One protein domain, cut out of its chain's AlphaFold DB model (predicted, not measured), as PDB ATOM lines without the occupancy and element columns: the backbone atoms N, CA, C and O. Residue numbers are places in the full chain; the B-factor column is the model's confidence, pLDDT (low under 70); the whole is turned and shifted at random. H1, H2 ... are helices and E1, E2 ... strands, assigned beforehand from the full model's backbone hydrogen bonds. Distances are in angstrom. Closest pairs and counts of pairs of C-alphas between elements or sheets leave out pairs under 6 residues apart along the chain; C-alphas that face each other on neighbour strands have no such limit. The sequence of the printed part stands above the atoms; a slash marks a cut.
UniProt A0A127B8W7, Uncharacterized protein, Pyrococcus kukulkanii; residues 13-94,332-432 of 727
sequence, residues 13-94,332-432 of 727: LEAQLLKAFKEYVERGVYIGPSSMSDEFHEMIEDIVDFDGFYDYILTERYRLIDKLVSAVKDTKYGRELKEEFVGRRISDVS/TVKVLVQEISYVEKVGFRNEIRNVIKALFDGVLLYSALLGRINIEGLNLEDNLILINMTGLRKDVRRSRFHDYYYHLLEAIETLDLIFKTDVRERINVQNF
ATOM      1  N   LEU A  13      36.453 173.482 105.471       78.88
ATOM      2  CA  LEU A  13      37.796 173.374 106.039       78.88
ATOM      3  C   LEU A  13      38.172 174.613 106.871       78.88
ATOM      4  O   LEU A  13      38.697 174.483 107.976       78.88
ATOM      5  N   GLU A  14      37.872 175.823 106.390       82.94
ATOM      6  CA  GLU A  14      38.169 177.062 107.119       82.94
ATOM      7  C   GLU A  14      37.406 177.146 108.452       82.94
ATOM      8  O   GLU A  14      37.970 177.518 109.486       82.94
ATOM      9  N   ALA A  15      36.121 176.775 108.447       84.88
ATOM     10  CA  ALA A  15      35.291 176.768 109.649       84.88
ATOM     11  C   ALA A  15      35.784 175.742 110.682       84.88
ATOM     12  O   ALA A  15      35.832 176.041 111.882       84.88
ATOM     13  N   GLN A  16      36.181 174.555 110.221       86.12
ATOM     14  CA  GLN A  16      36.710 173.504 111.081       86.12
ATOM     15  C   GLN A  16      38.084 173.888 111.663       86.12
ATOM     16  O   GLN A  16      38.273 173.795 112.877       86.12
ATOM     17  N   LEU A  17      39.005 174.429 110.854       88.75
ATOM     18  CA  LEU A  17      40.304 174.927 111.330       88.75
ATOM     19  C   LEU A  17      40.150 176.038 112.379       88.75
ATOM     20  O   LEU A  17      40.841 176.022 113.398       88.75
ATOM     21  N   LEU A  18      39.216 176.976 112.184       90.62
ATOM     22  CA  LEU A  18      38.937 178.017 113.178       90.62
ATOM     23  C   LEU A  18      38.420 177.436 114.502       90.62
ATOM     24  O   LEU A  18      38.779 177.930 115.574       90.62
ATOM     25  N   LYS A  19      37.568 176.405 114.442       90.81
ATOM     26  CA  LYS A  19      37.068 175.715 115.637       90.81
ATOM     27  C   LYS A  19      38.220 175.057 116.401       90.81
ATOM     28  O   LYS A  19      38.353 175.317 117.596       90.81
ATOM     29  N   ALA A  20      39.080 174.303 115.713       91.12
ATOM     30  CA  ALA A  20      40.261 173.694 116.328       91.12
ATOM     31  C   ALA A  20      41.224 174.728 116.912       91.12
ATOM     32  O   ALA A  20      41.779 174.505 117.983       91.12
ATOM     33  N   PHE A  21      41.408 175.878 116.258       92.50
ATOM     34  CA  PHE A  21      42.261 176.934 116.798       92.50
ATOM     35  C   PHE A  21      41.741 177.469 118.136       92.50
ATOM     36  O   PHE A  21      42.510 177.600 119.085       92.50
ATOM     37  N   LYS A  22      40.435 177.744 118.241       92.44
ATOM     38  CA  LYS A  22      39.827 178.221 119.494       92.44
ATOM     39  C   LYS A  22      40.010 177.216 120.628       92.44
ATOM     40  O   LYS A  22      40.398 177.605 121.726       92.44
ATOM     41  N   GLU A  23      39.786 175.939 120.335       91.06
ATOM     42  CA  GLU A  23      39.986 174.852 121.293       91.06
ATOM     43  C   GLU A  23      41.457 174.723 121.715       91.06
ATOM     44  O   GLU A  23      41.761 174.603 122.903       91.06
ATOM     45  N   TYR A  24      42.383 174.844 120.759       90.50
ATOM     46  CA  TYR A  24      43.818 174.834 121.020       90.50
ATOM     47  C   TYR A  24      44.245 175.964 121.972       90.50
ATOM     48  O   TYR A  24      44.982 175.729 122.930       90.50
ATOM     49  N   VAL A  25      43.740 177.184 121.757       90.69
ATOM     50  CA  VAL A  25      44.034 178.347 122.614       90.69
ATOM     51  C   VAL A  25      43.482 178.175 124.032       90.69
ATOM     52  O   VAL A  25      44.106 178.631 124.991       90.69
ATOM     53  N   GLU A  26      42.331 177.515 124.182       88.75
ATOM     54  CA  GLU A  26      41.682 177.274 125.480       88.75
ATOM     55  C   GLU A  26      42.395 176.227 126.331       88.75
ATOM     56  O   GLU A  26      42.534 176.407 127.543       88.75
ATOM     57  N   ARG A  27      42.872 175.149 125.705       86.12
ATOM     58  CA  ARG A  27      43.602 174.080 126.401       86.12
ATOM     59  C   ARG A  27      44.997 174.529 126.854       86.12
ATOM     60  O   ARG A  27      45.514 174.032 127.856       86.12
ATOM     61  N   GLY A  28      45.563 175.527 126.179       84.44
ATOM     62  CA  GLY A  28      46.897 176.062 126.433       84.44
ATOM     63  C   GLY A  28      47.883 175.646 125.347       84.44
ATOM     64  O   GLY A  28      47.750 174.609 124.698       84.44
ATOM     65  N   VAL A  29      48.894 176.484 125.138       83.56
ATOM     66  CA  VAL A  29      49.734 176.433 123.935       83.56
ATOM     67  C   VAL A  29      51.093 175.807 124.229       83.56
ATOM     68  O   VAL A  29      51.637 175.941 125.319       83.56
ATOM     69  N   TYR A  30      51.684 175.128 123.253       81.75
ATOM     70  CA  TYR A  30      53.059 174.641 123.341       81.75
ATOM     71  C   TYR A  30      53.700 174.752 121.960       81.75
ATOM     72  O   TYR A  30      53.129 174.296 120.975       81.75
ATOM     73  N   ILE A  31      54.894 175.330 121.874       83.00
ATOM     74  CA  ILE A  31      55.571 175.569 120.598       83.00
ATOM     75  C   ILE A  31      56.349 174.312 120.224       83.00
ATOM     76  O   ILE A  31      57.300 173.924 120.908       83.00
ATOM     77  N   GLY A  32      55.963 173.650 119.138       79.12
ATOM     78  CA  GLY A  32      56.627 172.425 118.699       79.12
ATOM     79  C   GLY A  32      55.773 171.563 117.768       79.12
ATOM     80  O   GLY A  32      54.578 171.814 117.614       79.12
ATOM     81  N   PRO A  33      56.371 170.523 117.158       75.81
ATOM     82  CA  PRO A  33      55.683 169.673 116.192       75.81
ATOM     83  C   PRO A  33      54.436 168.997 116.775       75.81
ATOM     84  O   PRO A  33      54.355 168.705 117.972       75.81
ATOM     85  N   SER A  34      53.478 168.702 115.889       68.81
ATOM     86  CA  SER A  34      52.158 168.147 116.230       68.81
ATOM     87  C   SER A  34      52.239 166.802 116.948       68.81
ATOM     88  O   SER A  34      51.438 166.518 117.823       68.81
ATOM     89  N   SER A  35      53.241 165.976 116.629       62.06
ATOM     90  CA  SER A  35      53.420 164.619 117.168       62.06
ATOM     91  C   SER A  35      53.810 164.540 118.641       62.06
ATOM     92  O   SER A  35      54.398 163.553 119.069       62.06
ATOM     93  N   MET A  36      53.591 165.625 119.366       57.03
ATOM     94  CA  MET A  36      53.913 165.788 120.772       57.03
ATOM     95  C   MET A  36      52.662 166.039 121.604       57.03
ATOM     96  O   MET A  36      52.786 166.167 122.816       57.03
ATOM     97  N   SER A  37      51.491 166.127 120.980       65.50
ATOM     98  CA  SER A  37      50.218 166.313 121.652       65.50
ATOM     99  C   SER A  37      49.204 165.413 120.973       65.50
ATOM    100  O   SER A  37      48.719 165.727 119.886       65.50
ATOM    101  N   ASP A  38      48.922 164.285 121.622       69.19
ATOM    102  CA  ASP A  38      47.827 163.397 121.231       69.19
ATOM    103  C   ASP A  38      46.517 164.199 121.194       69.19
ATOM    104  O   ASP A  38      45.764 164.108 120.235       69.19
ATOM    105  N   GLU A  39      46.352 165.137 122.130       75.25
ATOM    106  CA  GLU A  39      45.249 166.104 122.148       75.25
ATOM    107  C   GLU A  39      45.175 166.956 120.868       75.25
ATOM    108  O   GLU A  39      44.094 167.167 120.329       75.25
ATOM    109  N   PHE A  40      46.305 167.459 120.351       81.00
ATOM    110  CA  PHE A  40      46.321 168.209 119.092       81.00
ATOM    111  C   PHE A  40      46.019 167.319 117.895       81.00
ATOM    112  O   PHE A  40      45.404 167.788 116.943       81.00
ATOM    113  N   HIS A  41      46.448 166.055 117.926       78.38
ATOM    114  CA  HIS A  41      46.108 165.087 116.885       78.38
ATOM    115  C   HIS A  41      44.611 164.818 116.863       78.38
ATOM    116  O   HIS A  41      44.019 164.993 115.804       78.38
ATOM    117  N   GLU A  42      44.014 164.506 118.011       78.19
ATOM    118  CA  GLU A  42      42.568 164.314 118.165       78.19
ATOM    119  C   GLU A  42      41.781 165.537 117.675       78.19
ATOM    120  O   GLU A  42      40.806 165.391 116.944       78.19
ATOM    121  N   MET A  43      42.246 166.753 117.989       83.50
ATOM    122  CA  MET A  43      41.578 167.989 117.559       83.50
ATOM    123  C   MET A  43      41.501 168.159 116.037       83.50
ATOM    124  O   MET A  43      40.569 168.801 115.566       83.50
ATOM    125  N   ILE A  44      42.464 167.639 115.267       82.88
ATOM    126  CA  ILE A  44      42.525 167.842 113.805       82.88
ATOM    127  C   ILE A  44      42.277 166.575 112.985       82.88
ATOM    128  O   ILE A  44      42.243 166.653 111.758       82.88
ATOM    129  N   GLU A  45      42.138 165.414 113.629       74.56
ATOM    130  CA  GLU A  45      41.971 164.121 112.959       74.56
ATOM    131  C   GLU A  45      40.677 164.059 112.136       74.56
ATOM    132  O   GLU A  45      40.705 163.535 111.024       74.56
ATOM    133  N   ASP A  46      39.615 164.706 112.621       68.19
ATOM    134  CA  ASP A  46      38.295 164.751 111.975       68.19
ATOM    135  C   ASP A  46      38.079 165.984 111.070       68.19
ATOM    136  O   ASP A  46      37.015 166.145 110.475       68.19
ATOM    137  N   ILE A  47      39.066 166.883 110.980       68.69
ATOM    138  CA  ILE A  47      38.943 168.189 110.298       68.69
ATOM    139  C   ILE A  47      39.447 168.143 108.854       68.69
ATOM    140  O   ILE A  47      39.117 168.995 108.037       68.69
ATOM    141  N   VAL A  48      40.307 167.183 108.515       65.62
ATOM    142  CA  VAL A  48      40.999 167.199 107.225       65.62
ATOM    143  C   VAL A  48      40.926 165.835 106.571       65.62
ATOM    144  O   VAL A  48      41.518 164.874 107.061       65.62
ATOM    145  N   ASP A  49      40.293 165.772 105.397       68.69
ATOM    146  CA  ASP A  49      40.596 164.705 104.449       68.69
ATOM    147  C   ASP A  49      42.045 164.884 103.987       68.69
ATOM    148  O   ASP A  49      42.366 165.692 103.111       68.69
ATOM    149  N   PHE A  50      42.945 164.161 104.651       68.81
ATOM    150  CA  PHE A  50      44.377 164.267 104.415       68.81
ATOM    151  C   PHE A  50      44.740 163.949 102.968       68.81
ATOM    152  O   PHE A  50      45.680 164.551 102.459       68.81
ATOM    153  N   ASP A  51      44.002 163.050 102.317       65.50
ATOM    154  CA  ASP A  51      44.310 162.608 100.963       65.50
ATOM    155  C   ASP A  51      43.880 163.668  99.920       65.50
ATOM    156  O   ASP A  51      44.529 163.790  98.880       65.50
ATOM    157  N   GLY A  52      42.894 164.521 100.245       66.94
ATOM    158  CA  GLY A  52      42.447 165.670  99.439       66.94
ATOM    159  C   GLY A  52      42.994 167.049  99.853       66.94
ATOM    160  O   GLY A  52      42.772 168.031  99.147       66.94
ATOM    161  N   PHE A  53      43.723 167.166 100.972       72.25
ATOM    162  CA  PHE A  53      44.144 168.450 101.572       72.25
ATOM    163  C   PHE A  53      44.829 169.422 100.604       72.25
ATOM    164  O   PHE A  53      44.547 170.619 100.618       72.25
ATOM    165  N   TYR A  54      45.731 168.917  99.757       66.50
ATOM    166  CA  TYR A  54      46.391 169.760  98.762       66.50
ATOM    167  C   TYR A  54      45.399 170.280  97.728       66.50
ATOM    168  O   TYR A  54      45.455 171.457  97.398       66.50
ATOM    169  N   ASP A  55      44.474 169.452  97.251       63.22
ATOM    170  CA  ASP A  55      43.489 169.877  96.259       63.22
ATOM    171  C   ASP A  55      42.548 170.947  96.834       63.22
ATOM    172  O   ASP A  55      42.293 171.941  96.154       63.22
ATOM    173  N   TYR A  56      42.141 170.841  98.107       69.25
ATOM    174  CA  TYR A  56      41.403 171.910  98.800       69.25
ATOM    175  C   TYR A  56      42.208 173.216  98.833       69.25
ATOM    176  O   TYR A  56      41.764 174.236  98.305       69.25
ATOM    177  N   ILE A  57      43.449 173.157  99.339       68.81
ATOM    178  CA  ILE A  57      44.359 174.312  99.396       68.81
ATOM    179  C   ILE A  57      44.578 174.951  98.015       68.81
ATOM    180  O   ILE A  57      44.788 176.162  97.887       68.81
ATOM    181  N   LEU A  58      44.596 174.133  96.963       60.03
ATOM    182  CA  LEU A  58      44.859 174.589  95.610       60.03
ATOM    183  C   LEU A  58      43.626 175.197  94.930       60.03
ATOM    184  O   LEU A  58      43.826 176.030  94.044       60.03
ATOM    185  N   THR A  59      42.412 174.795  95.301       59.38
ATOM    186  CA  THR A  59      41.166 175.153  94.597       59.38
ATOM    187  C   THR A  59      40.333 176.212  95.316       59.38
ATOM    188  O   THR A  59      39.593 176.943  94.658       59.38
ATOM    189  N   GLU A  60      40.472 176.349  96.635       61.59
ATOM    190  CA  GLU A  60      39.699 177.299  97.434       61.59
ATOM    191  C   GLU A  60      40.486 178.586  97.744       61.59
ATOM    192  O   GLU A  60      41.711 178.592  97.878       61.59
ATOM    193  N   ARG A  61      39.761 179.704  97.882       62.75
ATOM    194  CA  ARG A  61      40.294 180.988  98.361       62.75
ATOM    195  C   ARG A  61      40.013 181.104  99.857       62.75
ATOM    196  O   ARG A  61      38.870 181.325 100.252       62.75
ATOM    197  N   TYR A  62      41.042 180.942 100.681       67.19
ATOM    198  CA  TYR A  62      40.926 181.050 102.137       67.19
ATOM    199  C   TYR A  62      41.042 182.507 102.586       67.19
ATOM    200  O   TYR A  62      41.755 183.290 101.968       67.19
ATOM    201  N   ARG A  63      40.384 182.873 103.689       71.00
ATOM    202  CA  ARG A  63      40.665 184.093 104.477       71.00
ATOM    203  C   ARG A  63      40.738 183.754 105.959       71.00
ATOM    204  O   ARG A  63      40.215 184.456 106.828       71.00
ATOM    205  N   LEU A  64      41.401 182.639 106.250       83.88
ATOM    206  CA  LEU A  64      41.512 182.107 107.599       83.88
ATOM    207  C   LEU A  64      42.239 183.082 108.541       83.88
ATOM    208  O   LEU A  64      41.935 183.111 109.731       83.88
ATOM    209  N   ILE A  65      43.153 183.911 108.021       85.19
ATOM    210  CA  ILE A  65      43.962 184.839 108.820       85.19
ATOM    211  C   ILE A  65      43.137 185.773 109.709       85.19
ATOM    212  O   ILE A  65      43.371 185.812 110.916       85.19
ATOM    213  N   ASP A  66      42.157 186.481 109.144       84.06
ATOM    214  CA  ASP A  66      41.367 187.476 109.877       84.06
ATOM    215  C   ASP A  66      40.587 186.806 111.009       84.06
ATOM    216  O   ASP A  66      40.471 187.341 112.116       84.06
ATOM    217  N   LYS A  67      40.105 185.586 110.751       88.81
ATOM    218  CA  LYS A  67      39.359 184.779 111.717       88.81
ATOM    219  C   LYS A  67      40.254 184.243 112.829       88.81
ATOM    220  O   LYS A  67      39.854 184.312 113.989       88.81
ATOM    221  N   LEU A  68      41.447 183.737 112.498       91.94
ATOM    222  CA  LEU A  68      42.407 183.250 113.491       91.94
ATOM    223  C   LEU A  68      42.888 184.392 114.380       91.94
ATOM    224  O   LEU A  68      42.786 184.274 115.594       91.94
ATOM    225  N   VAL A  69      43.330 185.511 113.797       89.62
ATOM    226  CA  VAL A  69      43.822 186.681 114.546       89.62
ATOM    227  C   VAL A  69      42.734 187.255 115.456       89.62
ATOM    228  O   VAL A  69      43.014 187.567 116.609       89.62
ATOM    229  N   SER A  70      41.484 187.327 114.986       87.62
ATOM    230  CA  SER A  70      40.348 187.777 115.810       87.62
ATOM    231  C   SER A  70      39.976 186.799 116.930       87.62
ATOM    232  O   SER A  70      39.296 187.181 117.878       87.62
ATOM    233  N   ALA A  71      40.380 185.532 116.820       90.62
ATOM    234  CA  ALA A  71      40.151 184.507 117.833       90.62
ATOM    235  C   ALA A  71      41.300 184.394 118.853       90.62
ATOM    236  O   ALA A  71      41.178 183.624 119.809       90.62
ATOM    237  N   VAL A  72      42.399 185.136 118.671       90.88
ATOM    238  CA  VAL A  72      43.520 185.169 119.619       90.88
ATOM    239  C   VAL A  72      43.072 185.851 120.916       90.88
ATOM    240  O   VAL A  72      42.465 186.917 120.899       90.88
ATOM    241  N   LYS A  73      43.386 185.226 122.051       91.44
ATOM    242  CA  LYS A  73      43.177 185.748 123.408       91.44
ATOM    243  C   LYS A  73      44.383 185.399 124.279       91.44
ATOM    244  O   LYS A  73      45.155 184.511 123.908       91.44
ATOM    245  N   ASP A  74      44.524 186.081 125.414       89.12
ATOM    246  CA  ASP A  74      45.511 185.718 126.433       89.12
ATOM    247  C   ASP A  74      45.392 184.231 126.773       89.12
ATOM    248  O   ASP A  74      44.292 183.679 126.895       89.12
ATOM    249  N   THR A  75      46.539 183.569 126.882       89.88
ATOM    250  CA  THR A  75      46.606 182.118 127.056       89.88
ATOM    251  C   THR A  75      47.782 181.735 127.945       89.88
ATOM    252  O   THR A  75      48.650 182.550 128.259       89.88
ATOM    253  N   LYS A  76      47.811 180.473 128.365       88.25
ATOM    254  CA  LYS A  76      48.891 179.897 129.168       88.25
ATOM    255  C   LYS A  76      49.727 178.943 128.336       88.25
ATOM    256  O   LYS A  76      49.205 178.241 127.465       88.25
ATOM    257  N   TYR A  77      51.015 178.859 128.648       83.44
ATOM    258  CA  TYR A  77      51.842 177.785 128.125       83.44
ATOM    259  C   TYR A  77      51.408 176.454 128.763       83.44
ATOM    260  O   TYR A  77      51.413 176.295 129.980       83.44
ATOM    261  N   GLY A  78      51.003 175.487 127.942       75.69
ATOM    262  CA  GLY A  78      50.500 174.179 128.374       75.69
ATOM    263  C   GLY A  78      51.576 173.240 128.934       75.69
ATOM    264  O   GLY A  78      51.262 172.126 129.343       75.69
ATOM    265  N   ARG A  79      52.850 173.654 128.944       73.19
ATOM    266  CA  ARG A  79      53.977 172.921 129.550       73.19
ATOM    267  C   ARG A  79      54.762 173.853 130.469       73.19
ATOM    268  O   ARG A  79      54.763 175.054 130.262       73.19
ATOM    269  N   GLU A  80      55.460 173.336 131.470       71.94
ATOM    270  CA  GLU A  80      56.351 174.183 132.270       71.94
ATOM    271  C   GLU A  80      57.617 174.518 131.460       71.94
ATOM    272  O   GLU A  80      58.302 173.618 130.965       71.94
ATOM    273  N   LEU A  81      57.925 175.810 131.298       78.50
ATOM    274  CA  LEU A  81      59.205 176.270 130.753       78.50
ATOM    275  C   LEU A  81      60.173 176.494 131.907       78.50
ATOM    276  O   LEU A  81      59.996 177.410 132.709       78.50
ATOM    277  N   LYS A  82      61.227 175.682 131.972       82.62
ATOM    278  CA  LYS A  82      62.252 175.833 133.005       82.62
ATOM    279  C   LYS A  82      63.309 176.837 132.552       82.62
ATOM    280  O   LYS A  82      63.922 176.644 131.504       82.62
ATOM    281  N   GLU A  83      63.565 177.873 133.346       86.19
ATOM    282  CA  GLU A  83      64.750 178.717 133.162       86.19
ATOM    283  C   GLU A  83      66.009 177.933 133.554       86.19
ATOM    284  O   GLU A  83      66.109 177.419 134.669       86.19
ATOM    285  N   GLU A  84      66.950 177.805 132.619       85.31
ATOM    286  CA  GLU A  84      68.200 177.073 132.840       85.31
ATOM    287  C   GLU A  84      69.333 178.017 133.261       85.31
ATOM    288  O   GLU A  84      70.034 177.731 134.228       85.31
ATOM    289  N   PHE A  85      69.498 179.152 132.569       86.69
ATOM    290  CA  PHE A  85      70.470 180.189 132.931       86.69
ATOM    291  C   PHE A  85      70.180 181.540 132.264       86.69
ATOM    292  O   PHE A  85      69.465 181.631 131.257       86.69
ATOM    293  N   VAL A  86      70.808 182.588 132.808       90.44
ATOM    294  CA  VAL A  86      70.804 183.953 132.268       90.44
ATOM    295  C   VAL A  86      72.239 184.446 132.101       90.44
ATOM    296  O   VAL A  86      73.048 184.317 133.012       90.44
ATOM    297  N   GLY A  87      72.560 185.025 130.946       90.19
ATOM    298  CA  GLY A  87      73.841 185.662 130.652       90.19
ATOM    299  C   GLY A  87      73.698 187.163 130.472       90.19
ATOM    300  O   GLY A  87      72.809 187.608 129.745       90.19
ATOM    301  N   ARG A  88      74.587 187.940 131.090       92.38
ATOM    302  CA  ARG A  88      74.707 189.387 130.879       92.38
ATOM    303  C   ARG A  88      75.979 189.693 130.119       92.38
ATOM    304  O   ARG A  88      77.049 189.188 130.450       92.38
ATOM    305  N   ARG A  89      75.861 190.500 129.078       89.88
ATOM    306  CA  ARG A  89      77.000 190.936 128.283       89.88
ATOM    307  C   ARG A  89      77.856 191.907 129.089       89.88
ATOM    308  O   ARG A  89      77.326 192.855 129.664       89.88
ATOM    309  N   ILE A  90      79.169 191.700 129.086       90.56
ATOM    310  CA  ILE A  90      80.115 192.551 129.828       90.56
ATOM    311  C   ILE A  90      81.179 193.200 128.938       90.56
ATOM    312  O   ILE A  90      81.836 194.149 129.354       90.56
ATOM    313  N   SER A  91      81.349 192.716 127.705       86.38
ATOM    314  CA  SER A  91      82.215 193.346 126.710       86.38
ATOM    315  C   SER A  91      81.617 193.247 125.309       86.38
ATOM    316  O   SER A  91      80.652 192.518 125.073       86.38
ATOM    317  N   ASP A  92      82.180 194.018 124.383       79.75
ATOM    318  CA  ASP A  92      81.822 193.994 122.970       79.75
ATOM    319  C   ASP A  92      82.922 193.322 122.143       79.75
ATOM    320  O   ASP A  92      84.105 193.323 122.489       79.75
ATOM    321  N   VAL A  93      82.520 192.784 120.996       73.12
ATOM    322  CA  VAL A  93      83.415 192.274 119.955       73.12
ATOM    323  C   VAL A  93      83.115 192.984 118.643       73.12
ATOM    324  O   VAL A  93      81.990 193.407 118.397       73.12
ATOM    325  N   SER A  94      84.128 193.133 117.790       66.56
ATOM    326  CA  SER A  94      83.989 193.765 116.474       66.56
ATOM    327  C   SER A  94      84.200 192.714 115.387       66.56
ATOM    328  O   SER A  94      85.327 192.541 114.916       66.56
ATOM    329  N   THR A 332      71.258 190.825 127.188       86.56
ATOM    330  CA  THR A 332      70.864 189.721 128.060       86.56
ATOM    331  C   THR A 332      70.459 188.511 127.229       86.56
ATOM    332  O   THR A 332      69.735 188.635 126.240       86.56
ATOM    333  N   VAL A 333      70.897 187.325 127.641       85.94
ATOM    334  CA  VAL A 333      70.487 186.038 127.069       85.94
ATOM    335  C   VAL A 333      69.793 185.243 128.159       85.94
ATOM    336  O   VAL A 333      70.404 184.963 129.184       85.94
ATOM    337  N   LYS A 334      68.541 184.854 127.942       87.75
ATOM    338  CA  LYS A 334      67.781 183.986 128.846       87.75
ATOM    339  C   LYS A 334      67.501 182.666 128.148       87.75
ATOM    340  O   LYS A 334      66.986 182.668 127.033       87.75
ATOM    341  N   VAL A 335      67.830 181.545 128.782       85.81
ATOM    342  CA  VAL A 335      67.601 180.216 128.202       85.81
ATOM    343  C   VAL A 335      66.488 179.503 128.945       85.81
ATOM    344  O   VAL A 335      66.591 179.238 130.141       85.81
ATOM    345  N   LEU A 336      65.428 179.190 128.208       85.19
ATOM    346  CA  LEU A 336      64.290 178.401 128.650       85.19
ATOM    347  C   LEU A 336      64.371 177.014 128.011       85.19
ATOM    348  O   LEU A 336      64.639 176.873 126.818       85.19
ATOM    349  N   VAL A 337      64.142 175.969 128.792       80.94
ATOM    350  CA  VAL A 337      64.185 174.586 128.316       80.94
ATOM    351  C   VAL A 337      62.772 174.041 128.217       80.94
ATOM    352  O   VAL A 337      62.016 174.046 129.187       80.94
ATOM    353  N   GLN A 338      62.460 173.520 127.034       79.00
ATOM    354  CA  GLN A 338      61.281 172.720 126.768       79.00
ATOM    355  C   GLN A 338      61.715 171.286 126.466       79.00
ATOM    356  O   GLN A 338      62.361 170.992 125.457       79.00
ATOM    357  N   GLU A 339      61.357 170.356 127.343       73.50
ATOM    358  CA  GLU A 339      61.669 168.945 127.134       73.50
ATOM    359  C   GLU A 339      60.723 168.328 126.096       73.50
ATOM    360  O   GLU A 339      59.497 168.391 126.217       73.50
ATOM    361  N   ILE A 340      61.303 167.745 125.038       68.31
ATOM    362  CA  ILE A 340      60.554 167.084 123.966       68.31
ATOM    363  C   ILE A 340      61.258 165.787 123.561       68.31
ATOM    364  O   ILE A 340      62.463 165.768 123.290       68.31
ATOM    365  N   SER A 341      60.489 164.704 123.478       63.03
ATOM    366  CA  SER A 341      60.952 163.411 122.974       63.03
ATOM    367  C   SER A 341      61.191 163.461 121.464       63.03
ATOM    368  O   SER A 341      60.433 164.069 120.716       63.03
ATOM    369  N   TYR A 342      62.251 162.814 120.979       59.62
ATOM    370  CA  TYR A 342      62.490 162.684 119.540       59.62
ATOM    371  C   TYR A 342      61.618 161.567 118.956       59.62
ATOM    372  O   TYR A 342      61.640 160.451 119.470       59.62
ATOM    373  N   VAL A 343      60.915 161.841 117.853       58.97
ATOM    374  CA  VAL A 343      60.115 160.842 117.126       58.97
ATOM    375  C   VAL A 343      60.577 160.781 115.670       58.97
ATOM    376  O   VAL A 343      60.607 161.792 114.966       58.97
ATOM    377  N   GLU A 344      60.966 159.586 115.223       53.03
ATOM    378  CA  GLU A 344      61.436 159.308 113.861       53.03
ATOM    379  C   GLU A 344      60.256 158.938 112.937       53.03
ATOM    380  O   GLU A 344      59.261 158.385 113.403       53.03
ATOM    381  N   LYS A 345      60.412 159.190 111.625       53.66
ATOM    382  CA  LYS A 345      59.480 158.951 110.490       53.66
ATOM    383  C   LYS A 345      58.563 160.117 110.104       53.66
ATOM    384  O   LYS A 345      57.776 160.613 110.910       53.66
ATOM    385  N   VAL A 346      58.583 160.467 108.818       53.78
ATOM    386  CA  VAL A 346      57.578 161.315 108.160       53.78
ATOM    387  C   VAL A 346      56.713 160.411 107.287       53.78
ATOM    388  O   VAL A 346      57.226 159.679 106.448       53.78
ATOM    389  N   GLY A 347      55.408 160.429 107.534       58.19
ATOM    390  CA  GLY A 347      54.398 160.015 106.564       58.19
ATOM    391  C   GLY A 347      53.571 161.250 106.225       58.19
ATOM    392  O   GLY A 347      53.441 162.120 107.084       58.19
ATOM    393  N   PHE A 348      53.021 161.316 105.017       59.59
ATOM    394  CA  PHE A 348      52.308 162.476 104.469       59.59
ATOM    395  C   PHE A 348      51.295 163.121 105.436       59.59
ATOM    396  O   PHE A 348      51.345 164.323 105.681       59.59
ATOM    397  N   ARG A 349      50.466 162.313 106.114       68.38
ATOM    398  CA  ARG A 349      49.506 162.809 107.121       68.38
ATOM    399  C   ARG A 349      50.166 163.622 108.244       68.38
ATOM    400  O   ARG A 349      49.619 164.621 108.689       68.38
ATOM    401  N   ASN A 350      51.368 163.245 108.683       69.81
ATOM    402  CA  ASN A 350      52.087 163.972 109.739       69.81
ATOM    403  C   ASN A 350      52.660 165.318 109.261       69.81
ATOM    404  O   ASN A 350      52.911 166.189 110.091       69.81
ATOM    405  N   GLU A 351      52.887 165.490 107.959       73.88
ATOM    406  CA  GLU A 351      53.352 166.754 107.378       73.88
ATOM    407  C   GLU A 351      52.234 167.799 107.413       73.88
ATOM    408  O   GLU A 351      52.426 168.877 107.970       73.88
ATOM    409  N   ILE A 352      51.031 167.427 106.966       77.31
ATOM    410  CA  ILE A 352      49.827 168.272 107.024       77.31
ATOM    411  C   ILE A 352      49.529 168.713 108.464       77.31
ATOM    412  O   ILE A 352      49.336 169.898 108.736       77.31
ATOM    413  N   ARG A 353      49.581 167.778 109.424       81.31
ATOM    414  CA  ARG A 353      49.396 168.096 110.852       81.31
ATOM    415  C   ARG A 353      50.428 169.114 111.355       81.31
ATOM    416  O   ARG A 353      50.092 169.994 112.144       81.31
ATOM    417  N   ASN A 354      51.679 169.022 110.900       80.81
ATOM    418  CA  ASN A 354      52.724 169.981 111.265       80.81
ATOM    419  C   ASN A 354      52.529 171.352 110.615       80.81
ATOM    420  O   ASN A 354      52.803 172.343 111.282       80.81
ATOM    421  N   VAL A 355      52.045 171.416 109.373       82.44
ATOM    422  CA  VAL A 355      51.670 172.675 108.708       82.44
ATOM    423  C   VAL A 355      50.612 173.411 109.530       82.44
ATOM    424  O   VAL A 355      50.804 174.578 109.863       82.44
ATOM    425  N   ILE A 356      49.525 172.726 109.908       87.50
ATOM    426  CA  ILE A 356      48.423 173.322 110.684       87.50
ATOM    427  C   ILE A 356      48.912 173.750 112.073       87.50
ATOM    428  O   ILE A 356      48.646 174.867 112.511       87.50
ATOM    429  N   LYS A 357      49.689 172.896 112.755       88.50
ATOM    430  CA  LYS A 357      50.264 173.232 114.067       88.50
ATOM    431  C   LYS A 357      51.157 174.466 114.001       88.50
ATOM    432  O   LYS A 357      51.053 175.352 114.844       88.50
ATOM    433  N   ALA A 358      52.037 174.516 113.007       88.44
ATOM    434  CA  ALA A 358      52.968 175.615 112.817       88.44
ATOM    435  C   ALA A 358      52.256 176.919 112.440       88.44
ATOM    436  O   ALA A 358      52.665 177.988 112.884       88.44
ATOM    437  N   LEU A 359      51.160 176.826 111.685       90.62
ATOM    438  CA  LEU A 359      50.273 177.946 111.402       90.62
ATOM    439  C   LEU A 359      49.665 178.524 112.690       90.62
ATOM    440  O   LEU A 359      49.751 179.731 112.918       90.62
ATOM    441  N   PHE A 360      49.090 177.674 113.546       92.81
ATOM    442  CA  PHE A 360      48.471 178.105 114.805       92.81
ATOM    443  C   PHE A 360      49.493 178.743 115.752       92.81
ATOM    444  O   PHE A 360      49.265 179.843 116.258       92.81
ATOM    445  N   ASP A 361      50.643 178.092 115.933       91.75
ATOM    446  CA  ASP A 361      51.734 178.623 116.754       91.75
ATOM    447  C   ASP A 361      52.274 179.937 116.182       91.75
ATOM    448  O   ASP A 361      52.576 180.860 116.936       91.75
ATOM    449  N   GLY A 362      52.347 180.053 114.854       91.62
ATOM    450  CA  GLY A 362      52.772 181.265 114.163       91.62
ATOM    451  C   GLY A 362      51.867 182.456 114.472       91.62
ATOM    452  O   GLY A 362      52.371 183.511 114.849       91.62
ATOM    453  N   VAL A 363      50.541 182.280 114.396       93.25
ATOM    454  CA  VAL A 363      49.553 183.332 114.716       93.25
ATOM    455  C   VAL A 363      49.661 183.794 116.171       93.25
ATOM    456  O   VAL A 363      49.617 184.998 116.447       93.25
ATOM    457  N   LEU A 364      49.832 182.855 117.104       92.75
ATOM    458  CA  LEU A 364      49.952 183.155 118.533       92.75
ATOM    459  C   LEU A 364      51.257 183.882 118.856       92.75
ATOM    460  O   LEU A 364      51.228 184.930 119.498       92.75
ATOM    461  N   LEU A 365      52.392 183.371 118.368       91.25
ATOM    462  CA  LEU A 365      53.698 184.001 118.575       91.25
ATOM    463  C   LEU A 365      53.767 185.384 117.945       91.25
ATOM    464  O   LEU A 365      54.274 186.311 118.570       91.25
ATOM    465  N   TYR A 366      53.222 185.537 116.741       91.38
ATOM    466  CA  TYR A 366      53.132 186.825 116.072       91.38
ATOM    467  C   TYR A 366      52.334 187.840 116.908       91.38
ATOM    468  O   TYR A 366      52.786 188.962 117.137       91.38
ATOM    469  N   SER A 367      51.174 187.428 117.427       91.50
ATOM    470  CA  SER A 367      50.319 188.286 118.258       91.50
ATOM    471  C   SER A 367      50.977 188.643 119.596       91.50
ATOM    472  O   SER A 367      50.888 189.791 120.033       91.50
ATOM    473  N   ALA A 368      51.678 187.693 120.216       89.75
ATOM    474  CA  ALA A 368      52.401 187.902 121.467       89.75
ATOM    475  C   ALA A 368      53.626 188.814 121.299       89.75
ATOM    476  O   ALA A 368      53.827 189.722 122.098       89.75
ATOM    477  N   LEU A 369      54.407 188.647 120.225       87.25
ATOM    478  CA  LEU A 369      55.541 189.527 119.915       87.25
ATOM    479  C   LEU A 369      55.083 190.970 119.647       87.25
ATOM    480  O   LEU A 369      55.790 191.910 120.002       87.25
ATOM    481  N   LEU A 370      53.892 191.173 119.077       87.44
ATOM    482  CA  LEU A 370      53.279 192.503 118.943       87.44
ATOM    483  C   LEU A 370      52.712 193.068 120.255       87.44
ATOM    484  O   LEU A 370      52.178 194.177 120.244       87.44
ATOM    485  N   GLY A 371      52.777 192.321 121.360       87.69
ATOM    486  CA  GLY A 371      52.203 192.715 122.647       87.69
ATOM    487  C   GLY A 371      50.673 192.740 122.661       87.69
ATOM    488  O   GLY A 371      50.084 193.423 123.492       87.69
ATOM    489  N   ARG A 372      50.008 192.041 121.727       89.75
ATOM    490  CA  ARG A 372      48.533 191.985 121.657       89.75
ATOM    491  C   ARG A 372      47.931 190.982 122.631       89.75
ATOM    492  O   ARG A 372      46.774 191.131 123.002       89.75
ATOM    493  N   ILE A 373      48.704 189.961 122.979       90.44
ATOM    494  CA  ILE A 373      48.348 188.956 123.974       90.44
ATOM    495  C   ILE A 373      49.544 188.648 124.859       90.44
ATOM    496  O   ILE A 373      50.695 188.802 124.444       90.44
ATOM    497  N   ASN A 374      49.256 188.138 126.046       88.31
ATOM    498  CA  ASN A 374      50.226 187.500 126.914       88.31
ATOM    499  C   ASN A 374      50.152 185.970 126.771       88.31
ATOM    500  O   ASN A 374      49.066 185.385 126.730       88.31
ATOM    501  N   ILE A 375      51.319 185.324 126.732       87.81
ATOM    502  CA  ILE A 375      51.446 183.872 126.890       87.81
ATOM    503  C   ILE A 375      52.094 183.641 128.252       87.81
ATOM    504  O   ILE A 375      53.308 183.770 128.409       87.81
ATOM    505  N   GLU A 376      51.283 183.315 129.256       84.75
ATOM    506  CA  GLU A 376      51.781 183.073 130.610       84.75
ATOM    507  C   GLU A 376      52.860 181.974 130.596       84.75
ATOM    508  O   GLU A 376      52.660 180.901 130.023       84.75
ATOM    509  N   GLY A 377      54.021 182.258 131.199       76.69
ATOM    510  CA  GLY A 377      55.210 181.395 131.171       76.69
ATOM    511  C   GLY A 377      56.233 181.733 130.076       76.69
ATOM    512  O   GLY A 377      57.369 181.264 130.147       76.69
ATOM    513  N   LEU A 378      55.885 182.588 129.106       78.38
ATOM    514  CA  LEU A 378      56.769 183.029 128.023       78.38
ATOM    515  C   LEU A 378      56.561 184.527 127.725       78.38
ATOM    516  O   LEU A 378      55.726 184.900 126.907       78.38
ATOM    517  N   ASN A 379      57.353 185.397 128.360       73.56
ATOM    518  CA  ASN A 379      57.318 186.834 128.067       73.56
ATOM    519  C   ASN A 379      58.008 187.117 126.719       73.56
ATOM    520  O   ASN A 379      59.201 186.875 126.591       73.56
ATOM    521  N   LEU A 380      57.273 187.619 125.723       74.62
ATOM    522  CA  LEU A 380      57.759 187.849 124.355       74.62
ATOM    523  C   LEU A 380      57.947 189.332 124.000       74.62
ATOM    524  O   LEU A 380      57.965 189.696 122.826       74.62
ATOM    525  N   GLU A 381      58.172 190.203 124.984       68.12
ATOM    526  CA  GLU A 381      58.665 191.568 124.721       68.12
ATOM    527  C   GLU A 381      60.068 191.580 124.072       68.12
ATOM    528  O   GLU A 381      60.478 192.569 123.466       68.12
ATOM    529  N   ASP A 382      60.773 190.447 124.114       73.62
ATOM    530  CA  ASP A 382      62.136 190.259 123.619       73.62
ATOM    531  C   ASP A 382      62.220 189.593 122.238       73.62
ATOM    532  O   ASP A 382      61.216 189.251 121.610       73.62
ATOM    533  N   ASN A 383      63.450 189.397 121.750       78.25
ATOM    534  CA  ASN A 383      63.717 188.536 120.599       78.25
ATOM    535  C   ASN A 383      63.670 187.058 121.016       78.25
ATOM    536  O   ASN A 383      64.305 186.666 121.996       78.25
ATOM    537  N   LEU A 384      62.984 186.220 120.242       81.00
ATOM    538  CA  LEU A 384      62.807 184.789 120.484       81.00
ATOM    539  C   LEU A 384      63.662 183.950 119.527       81.00
ATOM    540  O   LEU A 384      63.632 184.132 118.311       81.00
ATOM    541  N   ILE A 385      64.390 182.965 120.046       78.81
ATOM    542  CA  ILE A 385      65.125 181.995 119.229       78.81
ATOM    543  C   ILE A 385      64.804 180.579 119.702       78.81
ATOM    544  O   ILE A 385      65.125 180.181 120.817       78.81
ATOM    545  N   LEU A 386      64.200 179.789 118.825       78.56
ATOM    546  CA  LEU A 386      63.860 178.392 119.053       78.56
ATOM    547  C   LEU A 386      65.056 177.522 118.658       78.56
ATOM    548  O   LEU A 386      65.477 177.515 117.504       78.56
ATOM    549  N   ILE A 387      65.632 176.799 119.609       74.44
ATOM    550  CA  ILE A 387      66.828 175.979 119.418       74.44
ATOM    551  C   ILE A 387      66.445 174.501 119.401       74.44
ATOM    552  O   ILE A 387      66.087 173.911 120.416       74.44
ATOM    553  N   ASN A 388      66.599 173.868 118.246       69.94
ATOM    554  CA  ASN A 388      66.446 172.438 118.059       69.94
ATOM    555  C   ASN A 388      67.800 171.715 118.117       69.94
ATOM    556  O   ASN A 388      68.592 171.782 117.176       69.94
ATOM    557  N   MET A 389      68.026 170.957 119.192       65.94
ATOM    558  CA  MET A 389      69.263 170.198 119.436       65.94
ATOM    559  C   MET A 389      69.174 168.713 119.052       65.94
ATOM    560  O   MET A 389      70.155 167.975 119.168       65.94
ATOM    561  N   THR A 390      68.019 168.245 118.565       58.66
ATOM    562  CA  THR A 390      67.772 166.811 118.301       58.66
ATOM    563  C   THR A 390      68.721 166.196 117.264       58.66
ATOM    564  O   THR A 390      68.983 164.991 117.288       58.66
ATOM    565  N   GLY A 391      69.298 167.017 116.384       54.28
ATOM    566  CA  GLY A 391      70.208 166.582 115.333       54.28
ATOM    567  C   GLY A 391      71.591 166.141 115.776       54.28
ATOM    568  O   GLY A 391      72.332 165.607 114.958       54.28
ATOM    569  N   LEU A 392      71.960 166.299 117.050       53.28
ATOM    570  CA  LEU A 392      73.247 165.813 117.561       53.28
ATOM    571  C   LEU A 392      73.349 164.271 117.588       53.28
ATOM    572  O   LEU A 392      74.455 163.736 117.682       53.28
ATOM    573  N   ARG A 393      72.229 163.541 117.447       49.09
ATOM    574  CA  ARG A 393      72.188 162.062 117.432       49.09
ATOM    575  C   ARG A 393      72.151 161.431 116.028       49.09
ATOM    576  O   ARG A 393      72.765 160.379 115.840       49.09
ATOM    577  N   LYS A 394      71.469 162.043 115.048       49.47
ATOM    578  CA  LYS A 394      71.268 161.538 113.666       49.47
ATOM    579  C   LYS A 394      71.127 162.697 112.662       49.47
ATOM    580  O   LYS A 394      70.811 163.811 113.070       49.47
ATOM    581  N   ASP A 395      71.307 162.436 111.360       52.41
ATOM    582  CA  ASP A 395      71.061 163.438 110.307       52.41
ATOM    583  C   ASP A 395      69.565 163.811 110.250       52.41
ATOM    584  O   ASP A 395      68.735 163.097 109.696       52.41
ATOM    585  N   VAL A 396      69.214 164.944 110.863       50.84
ATOM    586  CA  VAL A 396      67.841 165.481 110.969       50.84
ATOM    587  C   VAL A 396      67.403 166.293 109.752       50.84
ATOM    588  O   VAL A 396      66.360 166.941 109.803       50.84
ATOM    589  N   ARG A 397      68.143 166.249 108.634       49.41
ATOM    590  CA  ARG A 397      67.789 166.966 107.393       49.41
ATOM    591  C   ARG A 397      66.411 166.614 106.812       49.41
ATOM    592  O   ARG A 397      66.048 167.216 105.811       49.41
ATOM    593  N   ARG A 398      65.656 165.672 107.401       52.53
ATOM    594  CA  ARG A 398      64.277 165.272 107.043       52.53
ATOM    595  C   ARG A 398      63.415 164.895 108.268       52.53
ATOM    596  O   ARG A 398      62.652 163.935 108.216       52.53
ATOM    597  N   SER A 399      63.607 165.557 109.414       60.03
ATOM    598  CA  SER A 399      62.849 165.256 110.642       60.03
ATOM    599  C   SER A 399      61.572 166.098 110.772       60.03
ATOM    600  O   SER A 399      61.529 167.230 110.297       60.03
ATOM    601  N   ARG A 400      60.566 165.595 111.514       67.06
ATOM    602  CA  ARG A 400      59.327 166.344 111.835       67.06
ATOM    603  C   ARG A 400      59.604 167.717 112.455       67.06
ATOM    604  O   ARG A 400      58.857 168.654 112.213       67.06
ATOM    605  N   PHE A 401      60.675 167.829 113.243       68.44
ATOM    606  CA  PHE A 401      61.094 169.085 113.863       68.44
ATOM    607  C   PHE A 401      61.578 170.098 112.833       68.44
ATOM    608  O   PHE A 401      61.203 171.260 112.911       68.44
ATOM    609  N   HIS A 402      62.405 169.655 111.883       68.12
ATOM    610  CA  HIS A 402      62.909 170.514 110.821       68.12
ATOM    611  C   HIS A 402      61.727 171.138 110.074       68.12
ATOM    612  O   HIS A 402      61.609 172.357 110.062       68.12
ATOM    613  N   ASP A 403      60.817 170.312 109.562       71.19
ATOM    614  CA  ASP A 403      59.716 170.749 108.694       71.19
ATOM    615  C   ASP A 403      58.711 171.649 109.431       71.19
ATOM    616  O   ASP A 403      58.366 172.718 108.934       71.19
ATOM    617  N   TYR A 404      58.337 171.288 110.665       79.12
ATOM    618  CA  TYR A 404      57.484 172.115 111.526       79.12
ATOM    619  C   TYR A 404      58.015 173.550 111.677       79.12
ATOM    620  O   TYR A 404      57.274 174.515 111.506       79.12
ATOM    621  N   TYR A 405      59.310 173.709 111.957       77.69
ATOM    622  CA  TYR A 405      59.880 175.036 112.164       77.69
ATOM    623  C   TYR A 405      59.961 175.881 110.894       77.69
ATOM    624  O   TYR A 405      59.880 177.105 110.987       77.69
ATOM    625  N   TYR A 406      60.108 175.263 109.718       73.81
ATOM    626  CA  TYR A 406      60.009 176.011 108.463       73.81
ATOM    627  C   TYR A 406      58.605 176.556 108.257       73.81
ATOM    628  O   TYR A 406      58.472 177.738 107.959       73.81
ATOM    629  N   HIS A 407      57.578 175.732 108.479       77.69
ATOM    630  CA  HIS A 407      56.191 176.184 108.379       77.69
ATOM    631  C   HIS A 407      55.842 177.241 109.438       77.69
ATOM    632  O   HIS A 407      55.035 178.126 109.179       77.69
ATOM    633  N   LEU A 408      56.490 177.210 110.609       83.94
ATOM    634  CA  LEU A 408      56.264 178.206 111.661       83.94
ATOM    635  C   LEU A 408      56.758 179.581 111.214       83.94
ATOM    636  O   LEU A 408      56.051 180.578 111.331       83.94
ATOM    637  N   LEU A 409      57.988 179.619 110.694       77.19
ATOM    638  CA  LEU A 409      58.566 180.843 110.153       77.19
ATOM    639  C   LEU A 409      57.761 181.323 108.943       77.19
ATOM    640  O   LEU A 409      57.470 182.508 108.864       77.19
ATOM    641  N   GLU A 410      57.332 180.410 108.068       75.44
ATOM    642  CA  GLU A 410      56.474 180.711 106.918       75.44
ATOM    643  C   GLU A 410      55.147 181.367 107.339       75.44
ATOM    644  O   GLU A 410      54.743 182.362 106.741       75.44
ATOM    645  N   ALA A 411      54.482 180.867 108.384       81.56
ATOM    646  CA  ALA A 411      53.246 181.458 108.895       81.56
ATOM    647  C   ALA A 411      53.456 182.891 109.422       81.56
ATOM    648  O   ALA A 411      52.682 183.787 109.096       81.56
ATOM    649  N   ILE A 412      54.527 183.134 110.182       82.06
ATOM    650  CA  ILE A 412      54.863 184.471 110.714       82.06
ATOM    651  C   ILE A 412      55.222 185.441 109.589       82.06
ATOM    652  O   ILE A 412      54.773 186.582 109.577       82.06
ATOM    653  N   GLU A 413      55.988 184.969 108.611       74.00
ATOM    654  CA  GLU A 413      56.317 185.721 107.400       74.00
ATOM    655  C   GLU A 413      55.066 186.100 106.615       74.00
ATOM    656  O   GLU A 413      54.947 187.219 106.129       74.00
ATOM    657  N   THR A 414      54.112 185.178 106.522       74.38
ATOM    658  CA  THR A 414      52.821 185.427 105.883       74.38
ATOM    659  C   THR A 414      52.037 186.527 106.599       74.38
ATOM    660  O   THR A 414      51.478 187.414 105.955       74.38
ATOM    661  N   LEU A 415      52.021 186.493 107.933       80.56
ATOM    662  CA  LEU A 415      51.361 187.499 108.762       80.56
ATOM    663  C   LEU A 415      52.000 188.885 108.578       80.56
ATOM    664  O   LEU A 415      51.271 189.857 108.385       80.56
ATOM    665  N   ASP A 416      53.335 188.973 108.540       74.25
ATOM    666  CA  ASP A 416      54.054 190.219 108.233       74.25
ATOM    667  C   ASP A 416      53.671 190.786 106.859       74.25
ATOM    668  O   ASP A 416      53.509 191.998 106.715       74.25
ATOM    669  N   LEU A 417      53.495 189.926 105.849       70.38
ATOM    670  CA  LEU A 417      53.084 190.356 104.511       70.38
ATOM    671  C   LEU A 417      51.667 190.932 104.497       70.38
ATOM    672  O   LEU A 417      51.442 191.980 103.888       70.38
ATOM    673  N   ILE A 418      50.730 190.279 105.185       75.50
ATOM    674  CA  ILE A 418      49.324 190.700 105.211       75.50
ATOM    675  C   ILE A 418      49.148 191.975 106.048       75.50
ATOM    676  O   ILE A 418      48.462 192.908 105.626       75.50
ATOM    677  N   PHE A 419      49.813 192.063 107.202       80.88
ATOM    678  CA  PHE A 419      49.659 193.183 108.134       80.88
ATOM    679  C   PHE A 419      50.718 194.285 107.997       80.88
ATOM    680  O   PHE A 419      50.593 195.314 108.661       80.88
ATOM    681  N   LYS A 420      51.713 194.113 107.118       73.88
ATOM    682  CA  LYS A 420      52.808 195.066 106.857       73.88
ATOM    683  C   LYS A 420      53.612 195.415 108.115       73.88
ATOM    684  O   LYS A 420      53.823 196.591 108.418       73.88
ATOM    685  N   THR A 421      54.059 194.390 108.830       76.69
ATOM    686  CA  THR A 421      54.895 194.489 110.040       76.69
ATOM    687  C   THR A 421      56.269 193.847 109.827       76.69
ATOM    688  O   THR A 421      56.579 193.368 108.737       76.69
ATOM    689  N   ASP A 422      57.103 193.864 110.867       71.44
ATOM    690  CA  ASP A 422      58.468 193.329 110.911       71.44
ATOM    691  C   ASP A 422      58.663 192.320 112.064       71.44
ATOM    692  O   ASP A 422      59.758 192.153 112.600       71.44
ATOM    693  N   VAL A 423      57.607 191.606 112.466       77.56
ATOM    694  CA  VAL A 423      57.635 190.673 113.609       77.56
ATOM    695  C   VAL A 423      58.548 189.484 113.346       77.56
ATOM    696  O   VAL A 423      59.183 188.955 114.265       77.56
ATOM    697  N   ARG A 424      58.674 189.072 112.082       75.19
ATOM    698  CA  ARG A 424      59.638 188.059 111.672       75.19
ATOM    699  C   ARG A 424      61.058 188.449 112.069       75.19
ATOM    700  O   ARG A 424      61.850 187.544 112.333       75.19
ATOM    701  N   GLU A 425      61.361 189.745 112.188       69.62
ATOM    702  CA  GLU A 425      62.645 190.257 112.673       69.62
ATOM    703  C   GLU A 425      62.866 190.081 114.197       69.62
ATOM    704  O   GLU A 425      63.815 190.593 114.798       69.62
ATOM    705  N   ARG A 426      61.971 189.372 114.878       74.88
ATOM    706  CA  ARG A 426      62.079 189.131 116.318       74.88
ATOM    707  C   ARG A 426      62.040 187.657 116.673       74.88
ATOM    708  O   ARG A 426      62.211 187.325 117.838       74.88
ATOM    709  N   ILE A 427      61.884 186.767 115.693       75.75
ATOM    710  CA  ILE A 427      61.849 185.319 115.908       75.75
ATOM    711  C   ILE A 427      62.855 184.584 115.027       75.75
ATOM    712  O   ILE A 427      63.101 184.952 113.887       75.75
ATOM    713  N   ASN A 428      63.438 183.502 115.530       72.56
ATOM    714  CA  ASN A 428      64.341 182.659 114.760       72.56
ATOM    715  C   ASN A 428      64.241 181.186 115.180       72.56
ATOM    716  O   ASN A 428      63.890 180.884 116.313       72.56
ATOM    717  N   VAL A 429      64.599 180.266 114.283       70.81
ATOM    718  CA  VAL A 429      64.773 178.837 114.565       70.81
ATOM    719  C   VAL A 429      66.191 178.395 114.208       70.81
ATOM    720  O   VAL A 429      66.676 178.649 113.105       70.81
ATOM    721  N   GLN A 430      66.833 177.678 115.127       68.62
ATOM    722  CA  GLN A 430      68.166 177.102 115.004       68.62
ATOM    723  C   GLN A 430      68.146 175.584 115.070       68.62
ATOM    724  O   GLN A 430      67.823 175.015 116.102       68.62
ATOM    725  N   ASN A 431      68.551 174.918 113.988       64.94
ATOM    726  CA  ASN A 431      68.683 173.461 113.941       64.94
ATOM    727  C   ASN A 431      70.153 173.046 114.089       64.94
ATOM    728  O   ASN A 431      70.961 173.272 113.186       64.94
ATOM    729  N   PHE A 432      70.489 172.375 115.190       62.84
ATOM    730  CA  PHE A 432      71.821 171.839 115.437       62.84
ATOM    731  C   PHE A 432      71.920 170.389 114.936       62.84
ATOM    732  O   PHE A 432      71.197 169.515 115.407       62.84
TER     733      PHE A 432
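What this domain is: This is residues 13 to 94 and 332 to 432 of the 727 residues of an uncharacterized protein of Pyrococcus kukulkanii (UniProt A0A127B8W7). Two long helices, H5 and H6, cross at a steep angle in the core, with the helical hairpin H1 H2 and the short helix H4 gathered on one side and the small parallel sheet E3 E4 packed on H6 on the other side. H3 lies toward one end of the longest axis, and the two-stranded ribbon E1 E2 reaches toward the opposite end. The printed part has 183 residues, with seven named helices and four named strands in the order H1 H2 H3 H4 E1 E2 H5 E3 H6 H7 E4; the class is mixed, helices and strands. E1 and E2 are antiparallel, E3 and E4 parallel. The whole is compact, with a radius of gyration of the C-alphas of 16.8 A and spans of 55 by 38 by 32 A.

How they stand to each other: Start with H1, residues 13 to 27, and H2, residues 38 to 45: this helical hairpin touches at Ala 20 and Met 43, closest C-alphas 6.0 A apart, at a shallow tilt of 16 degrees, opposite ways. H3, residues 53 to 59, touches no helix. H4, residues 64 to 70, touches H1, closest C-alphas Glu 14 and Leu 64, 6.1 A apart. Next, E1, residues 82 to 89, is antiparallel to E2, residues 332 to 338; look for N 84 and O 335, 2.9 A apart and within hydrogen-bond range. The hub is H5, residues 348 to 369; H1 is close to it but not clearly touching, closest C-alphas Phe 21 and Phe 360, 6.6 A apart. E3, residues 383 to 391, is near E2. H6, residues 400 to 419, touches H5 at Ala 358 and Leu 408, closest C-alphas 4.3 A apart, at a steep tilt of 47 degrees, the same way. H7, residues 423 to 426, touches H6 and H5; its closest C-alphas to H5 are Val 423 and Tyr 366, 6.4 A apart. E4, residues 427 to 432, is parallel to E3, with N 430 and O 386 at 2.7 A, within hydrogen-bond range. E3, H6 H7 and E4 form a strand-helix-strand unit, two parallel neighbour strands with helices between, and its crossover is right-handed. In H1 to H6 every O i to N i+4 pair is within hydrogen-bond range; H7 is too short for one.

Where its parts are: Find C-alpha 13 at (37.796, 173.374, 106.039); from there H1 runs 21.2 A. C-alpha 348 at (52.308, 162.476, 104.469) begins H5, 31.3 A long; H6 measures 28.8 A, E3 23.5 A and E1 21.6 A. E4 ends at C-alpha 432, (71.821, 171.839, 115.437).

The domain as a whole: The C-alphas farthest apart, Gly 52 and Ser 91, are 55.6 A apart. Residues 95 to 331 are not printed, and C-alphas 94 and 332 are 18.0 A apart across that cut. The links H4 to E1 and H5 to E3 are long; within them, residues 75 to 76 pair with 375 to 376, parallel. The mean pLDDT of the printed part is 76.9; 53 residues are under 70, among them 340 to 350 and 388 to 402.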